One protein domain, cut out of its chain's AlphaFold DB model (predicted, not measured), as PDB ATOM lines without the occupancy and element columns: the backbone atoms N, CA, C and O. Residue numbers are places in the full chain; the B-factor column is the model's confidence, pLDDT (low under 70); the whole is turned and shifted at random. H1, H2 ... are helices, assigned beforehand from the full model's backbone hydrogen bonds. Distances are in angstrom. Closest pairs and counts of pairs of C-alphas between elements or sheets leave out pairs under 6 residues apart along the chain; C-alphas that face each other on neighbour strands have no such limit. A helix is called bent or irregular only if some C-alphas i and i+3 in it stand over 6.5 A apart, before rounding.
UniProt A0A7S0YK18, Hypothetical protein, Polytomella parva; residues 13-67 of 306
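This is residues 13 to 67 of the 306 residues of the protein "Hypothetical protein" of Polytomella parva (UniProt A0A7S0YK18). Two long helices, H1 and then H2, meet near their ends at a tight corner and make a wide, open L, with the far ends of both arms standing free. H1 is the longer arm, and H2 has a kink near its far end. The printed part has 55 residues, is all helix with no named strand, and is extended, with a radius of gyration of the C-alphas of 18.7 A and spans of 53 by 35 by 7 A.

Find C-alpha 13 at (-33.619, -6.812, -10.235); from there H1, residues 13 to 42, runs 43.6 A to C-alpha 42 at (-57.371, -41.141, 2.189). Past Asn 43, H2, residues 44 to 67, runs 34.6 A to C-alpha 67 at (-42.249, -31.398, 37.487). H2 has a kink of 26 degrees near residue 61 and is only just irregular: C-alphas 61 and 64 are 6.6 A apart.

Look at Leu 40 and Val 47, whose C-alphas, the closest of H1 and H2, are 6.4 A apart. The two helices are close but not clearly touching, with 1 pair of C-alphas within 8 A. Their lines stand only just about perpendicular, at 72 degrees. In H1 every O i to N i+4 pair is within hydrogen-bond range; in H2, 18 of 20 are.

The C-alphas of Ser 13 and Leu 67, the two farthest apart, are 54.4 A apart. The printed part has no cut, and its one link, H1 to H2, is tight. In the B-factor column, find pLDDT under 70 at residue 48 and residues 50 to 67; the mean of the printed part is 78.5.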
ATOM      1  N   SER A  13     -33.976  -5.411  -9.993       78.31
ATOM      2  CA  SER A  13     -33.619  -6.812 -10.235       78.31
ATOM      3  C   SER A  13     -33.620  -7.683  -8.964       78.31
ATOM      4  O   SER A  13     -34.251  -8.740  -8.935       78.31
ATOM      5  N   THR A  14     -32.974  -7.231  -7.887       82.00
ATOM      6  CA  THR A  14     -32.880  -7.976  -6.618       82.00
ATOM      7  C   THR A  14     -34.233  -8.099  -5.921       82.00
ATOM      8  O   THR A  14     -34.556  -9.153  -5.370       82.00
ATOM      9  N   ARG A  15     -35.078  -7.067  -6.027       83.94
ATOM     10  CA  ARG A  15     -36.443  -7.085  -5.492       83.94
ATOM     11  C   ARG A  15     -37.329  -8.087  -6.238       83.94
ATOM     12  O   ARG A  15     -37.969  -8.918  -5.599       83.94
ATOM     13  N   LYS A  16     -37.284  -8.089  -7.574       87.69
ATOM     14  CA  LYS A  16     -38.035  -9.047  -8.409       87.69
ATOM     15  C   LYS A  16     -37.604 -10.501  -8.177       87.69
ATOM     16  O   LYS A  16     -38.445 -11.397  -8.181       87.69
ATOM     17  N   MET A  17     -36.314 -10.750  -7.930       85.75
ATOM     18  CA  MET A  17     -35.835 -12.094  -7.578       85.75
ATOM     19  C   MET A  17     -36.359 -12.565  -6.215       85.75
ATOM     20  O   MET A  17     -36.806 -13.709  -6.106       85.75
ATOM     21  N   ASN A  18     -36.378 -11.693  -5.205       90.00
ATOM     22  CA  ASN A  18     -36.924 -12.033  -3.887       90.00
ATOM     23  C   ASN A  18     -38.437 -12.287  -3.931       90.00
ATOM     24  O   ASN A  18     -38.922 -13.221  -3.288       90.00
ATOM     25  N   GLU A  19     -39.184 -11.519  -4.726       92.00
ATOM     26  CA  GLU A  19     -40.625 -11.728  -4.920       92.00
ATOM     27  C   GLU A  19     -40.909 -13.082  -5.599       92.00
ATOM     28  O   GLU A  19     -41.746 -13.850  -5.117       92.00
ATOM     29  N   MET A  20     -40.150 -13.452  -6.638       92.56
ATOM     30  CA  MET A  20     -40.288 -14.771  -7.276       92.56
ATOM     31  C   MET A  20     -39.894 -15.931  -6.357       92.56
ATOM     32  O   MET A  20     -40.531 -16.988  -6.397       92.56
ATOM     33  N   PHE A  21     -38.864 -15.762  -5.526       93.50
ATOM     34  CA  PHE A  21     -38.462 -16.787  -4.563       93.50
ATOM     35  C   PHE A  21     -39.536 -17.003  -3.491       93.50
ATOM     36  O   PHE A  21     -39.927 -18.140  -3.222       93.50
ATOM     37  N   THR A  22     -40.084 -15.912  -2.952       94.62
ATOM     38  CA  THR A  22     -41.152 -15.952  -1.944       94.62
ATOM     39  C   THR A  22     -42.407 -16.623  -2.499       94.62
ATOM     40  O   THR A  22     -42.978 -17.500  -1.853       94.62
ATOM     41  N   LEU A  23     -42.793 -16.304  -3.738       95.69
ATOM     42  CA  LEU A  23     -43.958 -16.907  -4.387       95.69
ATOM     43  C   LEU A  23     -43.775 -18.416  -4.616       95.69
ATOM     44  O   LEU A  23     -44.708 -19.191  -4.398       95.69
ATOM     45  N   ARG A  24     -42.568 -18.866  -4.986       95.81
ATOM     46  CA  ARG A  24     -42.255 -20.302  -5.104       95.81
ATOM     47  C   ARG A  24     -42.337 -21.023  -3.762       95.81
ATOM     48  O   ARG A  24     -42.857 -22.137  -3.718       95.81
ATOM     49  N   LEU A  25     -41.861 -20.393  -2.692       96.06
ATOM     50  CA  LEU A  25     -41.884 -20.966  -1.348       96.06
ATOM     51  C   LEU A  25     -43.320 -21.079  -0.819       96.06
ATOM     52  O   LEU A  25     -43.715 -22.135  -0.326       96.06
ATOM     53  N   ILE A  26     -44.143 -20.048  -1.038       95.94
ATOM     54  CA  ILE A  26     -45.580 -20.083  -0.734       95.94
ATOM     55  C   ILE A  26     -46.259 -21.202  -1.533       95.94
ATOM     56  O   ILE A  26     -46.941 -22.043  -0.948       95.94
ATOM     57  N   LEU A  27     -46.022 -21.296  -2.844       96.94
ATOM     58  CA  LEU A  27     -46.639 -22.330  -3.679       96.94
ATOM     59  C   LEU A  27     -46.230 -23.752  -3.255       96.94
ATOM     60  O   LEU A  27     -47.060 -24.662  -3.273       96.94
ATOM     61  N   GLN A  28     -44.974 -23.958  -2.849       97.06
ATOM     62  CA  GLN A  28     -44.524 -25.237  -2.296       97.06
ATOM     63  C   GLN A  28     -45.199 -25.555  -0.959       97.06
ATOM     64  O   GLN A  28     -45.651 -26.686  -0.777       97.06
ATOM     65  N   SER A  29     -45.342 -24.570  -0.067       94.44
ATOM     66  CA  SER A  29     -46.029 -24.763   1.216       94.44
ATOM     67  C   SER A  29     -47.508 -25.137   1.035       94.44
ATOM     68  O   SER A  29     -47.988 -26.073   1.671       94.44
ATOM     69  N   VAL A  30     -48.205 -24.503   0.084       97.19
ATOM     70  CA  VAL A  30     -49.607 -24.809  -0.241       97.19
ATOM     71  C   VAL A  30     -49.739 -26.212  -0.835       97.19
ATOM     72  O   VAL A  30     -50.624 -26.967  -0.437       97.19
ATOM     73  N   ARG A  31     -48.835 -26.613  -1.739       96.38
ATOM     74  CA  ARG A  31     -48.820 -27.979  -2.293       96.38
ATOM     75  C   ARG A  31     -48.611 -29.033  -1.212       96.38
ATOM     76  O   ARG A  31     -49.288 -30.058  -1.227       96.38
ATOM     77  N   PHE A  32     -47.709 -28.774  -0.270       96.50
ATOM     78  CA  PHE A  32     -47.469 -29.670   0.856       96.50
ATOM     79  C   PHE A  32     -48.689 -29.769   1.784       96.50
ATOM     80  O   PHE A  32     -49.062 -30.870   2.192       96.50
ATOM     81  N   ALA A  33     -49.359 -28.647   2.061       96.06
ATOM     82  CA  ALA A  33     -50.581 -28.624   2.860       96.06
ATOM     83  C   ALA A  33     -51.714 -29.424   2.195       96.06
ATOM     84  O   ALA A  33     -52.312 -30.286   2.834       96.06
ATOM     85  N   ILE A  34     -51.951 -29.218   0.895       97.19
ATOM     86  CA  ILE A  34     -52.963 -29.968   0.133       97.19
ATOM     87  C   ILE A  34     -52.642 -31.464   0.142       97.19
ATOM     88  O   ILE A  34     -53.522 -32.280   0.406       97.19
ATOM     89  N   PHE A  35     -51.383 -31.841  -0.096       96.44
ATOM     90  CA  PHE A  35     -50.967 -33.243  -0.057       96.44
ATOM     91  C   PHE A  35     -51.188 -33.873   1.324       96.44
ATOM     92  O   PHE A  35     -51.692 -34.989   1.420       96.44
ATOM     93  N   SER A  36     -50.885 -33.134   2.393       92.81
ATOM     94  CA  SER A  36     -51.106 -33.581   3.772       92.81
ATOM     95  C   SER A  36     -52.593 -33.791   4.072       92.81
ATOM     96  O   SER A  36     -52.962 -34.810   4.651       92.81
ATOM     97  N   ILE A  37     -53.459 -32.882   3.614       95.69
ATOM     98  CA  ILE A  37     -54.918 -33.009   3.753       95.69
ATOM     99  C   ILE A  37     -55.434 -34.215   2.957       95.69
ATOM    100  O   ILE A  37     -56.221 -35.002   3.477       95.69
ATOM    101  N   LEU A  38     -54.965 -34.419   1.725       95.75
ATOM    102  CA  LEU A  38     -55.366 -35.570   0.907       95.75
ATOM    103  C   LEU A  38     -54.917 -36.903   1.517       95.75
ATOM    104  O   LEU A  38     -55.665 -37.880   1.470       95.75
ATOM    105  N   LEU A  39     -53.728 -36.955   2.123       92.81
ATOM    106  CA  LEU A  39     -53.279 -38.128   2.874       92.81
ATOM    107  C   LEU A  39     -54.155 -38.390   4.103       92.81
ATOM    108  O   LEU A  39     -54.495 -39.547   4.364       92.81
ATOM    109  N   LEU A  40     -54.555 -37.331   4.814       93.44
ATOM    110  CA  LEU A  40     -55.464 -37.416   5.956       93.44
ATOM    111  C   LEU A  40     -56.833 -37.973   5.539       93.44
ATOM    112  O   LEU A  40     -57.354 -38.879   6.184       93.44
ATOM    113  N   LEU A  41     -57.378 -37.484   4.421       92.69
ATOM    114  CA  LEU A  41     -58.667 -37.918   3.876       92.69
ATOM    115  C   LEU A  41     -58.629 -39.349   3.327       92.69
ATOM    116  O   LEU A  41     -59.618 -40.070   3.432       92.69
ATOM    117  N   ARG A  42     -57.499 -39.789   2.756       94.19
ATOM    118  CA  ARG A  42     -57.371 -41.141   2.189       94.19
ATOM    119  C   ARG A  42     -57.244 -42.226   3.257       94.19
ATOM    120  O   ARG A  42     -57.622 -43.362   2.998       94.19
ATOM    121  N   ASN A  43     -56.700 -41.906   4.433       90.50
ATOM    122  CA  ASN A  43     -56.490 -42.878   5.512       90.50
ATOM    123  C   ASN A  43     -56.769 -42.279   6.902       90.50
ATOM    124  O   ASN A  43     -55.860 -42.259   7.744       90.50
ATOM    125  N   PRO A  44     -58.008 -41.845   7.196       84.25
ATOM    126  CA  PRO A  44     -58.316 -41.185   8.462       84.25
ATOM    127  C   PRO A  44     -57.991 -42.086   9.659       84.25
ATOM    128  O   PRO A  44     -57.431 -41.620  10.643       84.25
ATOM    129  N   GLN A  45     -58.220 -43.401   9.551       83.62
ATOM    130  CA  GLN A  45     -57.987 -44.332  10.660       83.62
ATOM    131  C   GLN A  45     -56.506 -44.560  10.995       83.62
ATOM    132  O   GLN A  45     -56.151 -44.652  12.170       83.62
ATOM    133  N   ARG A  46     -55.614 -44.602   9.993       77.06
ATOM    134  CA  ARG A  46     -54.170 -44.772  10.249       77.06
ATOM    135  C   ARG A  46     -53.550 -43.505  10.821       77.06
ATOM    136  O   ARG A  46     -52.717 -43.585  11.721       77.06
ATOM    137  N   VAL A  47     -53.966 -42.340  10.320       71.75
ATOM    138  CA  VAL A  47     -53.421 -41.069  10.797       71.75
ATOM    139  C   VAL A  47     -53.928 -40.769  12.203       71.75
ATOM    140  O   VAL A  47     -53.105 -40.504  13.078       71.75
ATOM    141  N   LEU A  48     -55.230 -40.926  12.465       68.44
ATOM    142  CA  LEU A  48     -55.805 -40.696  13.792       68.44
ATOM    143  C   LEU A  48     -55.224 -41.662  14.837       68.44
ATOM    144  O   LEU A  48     -54.848 -41.227  15.922       68.44
ATOM    145  N   GLY A  49     -55.028 -42.941  14.485       72.19
ATOM    146  CA  GLY A  49     -54.368 -43.916  15.361       72.19
ATOM    147  C   GLY A  49     -52.919 -43.541  15.700       72.19
ATOM    148  O   GLY A  49     -52.516 -43.603  16.861       72.19
ATOM    149  N   SER A  50     -52.146 -43.070  14.714       68.50
ATOM    150  CA  SER A  50     -50.763 -42.620  14.939       68.50
ATOM    151  C   SER A  50     -50.672 -41.315  15.741       68.50
ATOM    152  O   SER A  50     -49.729 -41.119  16.506       68.50
ATOM    153  N   MET A  51     -51.663 -40.433  15.594       58.62
ATOM    154  CA  MET A  51     -51.706 -39.142  16.272       58.62
ATOM    155  C   MET A  51     -52.124 -39.307  17.739       58.62
ATOM    156  O   MET A  51     -51.505 -38.698  18.604       58.62
ATOM    157  N   ILE A  52     -53.073 -40.206  18.035       60.97
ATOM    158  CA  ILE A  52     -53.486 -40.563  19.405       60.97
ATOM    159  C   ILE A  52     -52.356 -41.272  20.168       60.97
ATOM    160  O   ILE A  52     -52.157 -41.013  21.355       60.97
ATOM    161  N   LEU A  53     -51.577 -42.139  19.504       56.97
ATOM    162  CA  LEU A  53     -50.403 -42.741  20.146       56.97
ATOM    163  C   LEU A  53     -49.317 -41.694  20.441       56.97
ATOM    164  O   LEU A  53     -48.717 -41.733  21.512       56.97
ATOM    165  N   ARG A  54     -49.082 -40.743  19.527       58.47
ATOM    166  CA  ARG A  54     -48.054 -39.704  19.700       58.47
ATOM    167  C   ARG A  54     -48.415 -38.642  20.734       58.47
ATOM    168  O   ARG A  54     -47.515 -38.160  21.409       58.47
ATOM    169  N   THR A  55     -49.685 -38.276  20.899       58.25
ATOM    170  CA  THR A  55     -50.091 -37.333  21.959       58.25
ATOM    171  C   THR A  55     -49.964 -37.952  23.348       58.25
ATOM    172  O   THR A  55     -49.549 -37.265  24.278       58.25
ATOM    173  N   ARG A  56     -50.216 -39.263  23.489       54.25
ATOM    174  CA  ARG A  56     -49.970 -39.992  24.744       54.25
ATOM    175  C   ARG A  56     -48.483 -40.080  25.089       54.25
ATOM    176  O   ARG A  56     -48.130 -39.897  26.249       54.25
ATOM    177  N   THR A  57     -47.609 -40.302  24.107       58.66
ATOM    178  CA  THR A  57     -46.158 -40.347  24.359       58.66
ATOM    179  C   THR A  57     -45.544 -38.964  24.562       58.66
ATOM    180  O   THR A  57     -44.659 -38.829  25.397       58.66
ATOM    181  N   LEU A  58     -46.039 -37.920  23.886       52.25
ATOM    182  CA  LEU A  58     -45.635 -36.531  24.151       52.25
ATOM    183  C   LEU A  58     -46.085 -36.052  25.534       52.25
ATOM    184  O   LEU A  58     -45.301 -35.410  26.221       52.25
ATOM    185  N   GLY A  59     -47.298 -36.405  25.972       54.19
ATOM    186  CA  GLY A  59     -47.765 -36.112  27.331       54.19
ATOM    187  C   GLY A  59     -46.907 -36.790  28.403       54.19
ATOM    188  O   GLY A  59     -46.535 -36.153  29.383       54.19
ATOM    189  N   ALA A  60     -46.509 -38.047  28.181       55.72
ATOM    190  CA  ALA A  60     -45.603 -38.766  29.079       55.72
ATOM    191  C   ALA A  60     -44.159 -38.223  29.046       55.72
ATOM    192  O   ALA A  60     -43.487 -38.218  30.072       55.72
ATOM    193  N   ALA A  61     -43.687 -37.735  27.894       52.91
ATOM    194  CA  ALA A  61     -42.354 -37.148  27.753       52.91
ATOM    195  C   ALA A  61     -42.253 -35.716  28.312       52.91
ATOM    196  O   ALA A  61     -41.172 -35.299  28.712       52.91
ATOM    197  N   LEU A  62     -43.362 -34.970  28.360       48.78
ATOM    198  CA  LEU A  62     -43.429 -33.613  28.924       48.78
ATOM    199  C   LEU A  62     -43.768 -33.589  30.423       48.78
ATOM    200  O   LEU A  62     -43.476 -32.597  31.086       48.78
ATOM    201  N   ALA A  63     -44.335 -34.669  30.969       51.50
ATOM    202  CA  ALA A  63     -44.605 -34.811  32.400       51.50
ATOM    203  C   ALA A  63     -43.370 -34.588  33.308       51.50
ATOM    204  O   ALA A  63     -43.509 -33.850  34.281       51.50
ATOM    205  N   PRO A  64     -42.164 -35.118  33.008       52.19
ATOM    206  CA  PRO A  64     -40.981 -34.821  33.822       52.19
ATOM    207  C   PRO A  64     -40.488 -33.370  33.670       52.19
ATOM    208  O   PRO A  64     -40.033 -32.786  34.642       52.19
ATOM    209  N   PHE A  65     -40.666 -32.734  32.505       45.81
ATOM    210  CA  PHE A  65     -40.268 -31.329  32.305       45.81
ATOM    211  C   PHE A  65     -41.163 -30.321  33.039       45.81
ATOM    212  O   PHE A  65     -40.725 -29.209  33.321       45.81
ATOM    213  N   MET A  66     -42.413 -30.686  33.334       45.31
ATOM    214  CA  MET A  66     -43.337 -29.855  34.117       45.31
ATOM    215  C   MET A  66     -43.144 -30.024  35.630       45.31
ATOM    216  O   MET A  66     -43.487 -29.112  36.373       45.31
ATOM    217  N   LEU A  67     -42.587 -31.156  36.079       47.84
ATOM    218  CA  LEU A  67     -42.249 -31.398  37.487       47.84
ATOM    219  C   LEU A  67     -40.875 -30.820  37.875       47.84
ATOM    220  O   LEU A  67     -40.688 -30.455  39.027       47.84
TER     221      LEU A  67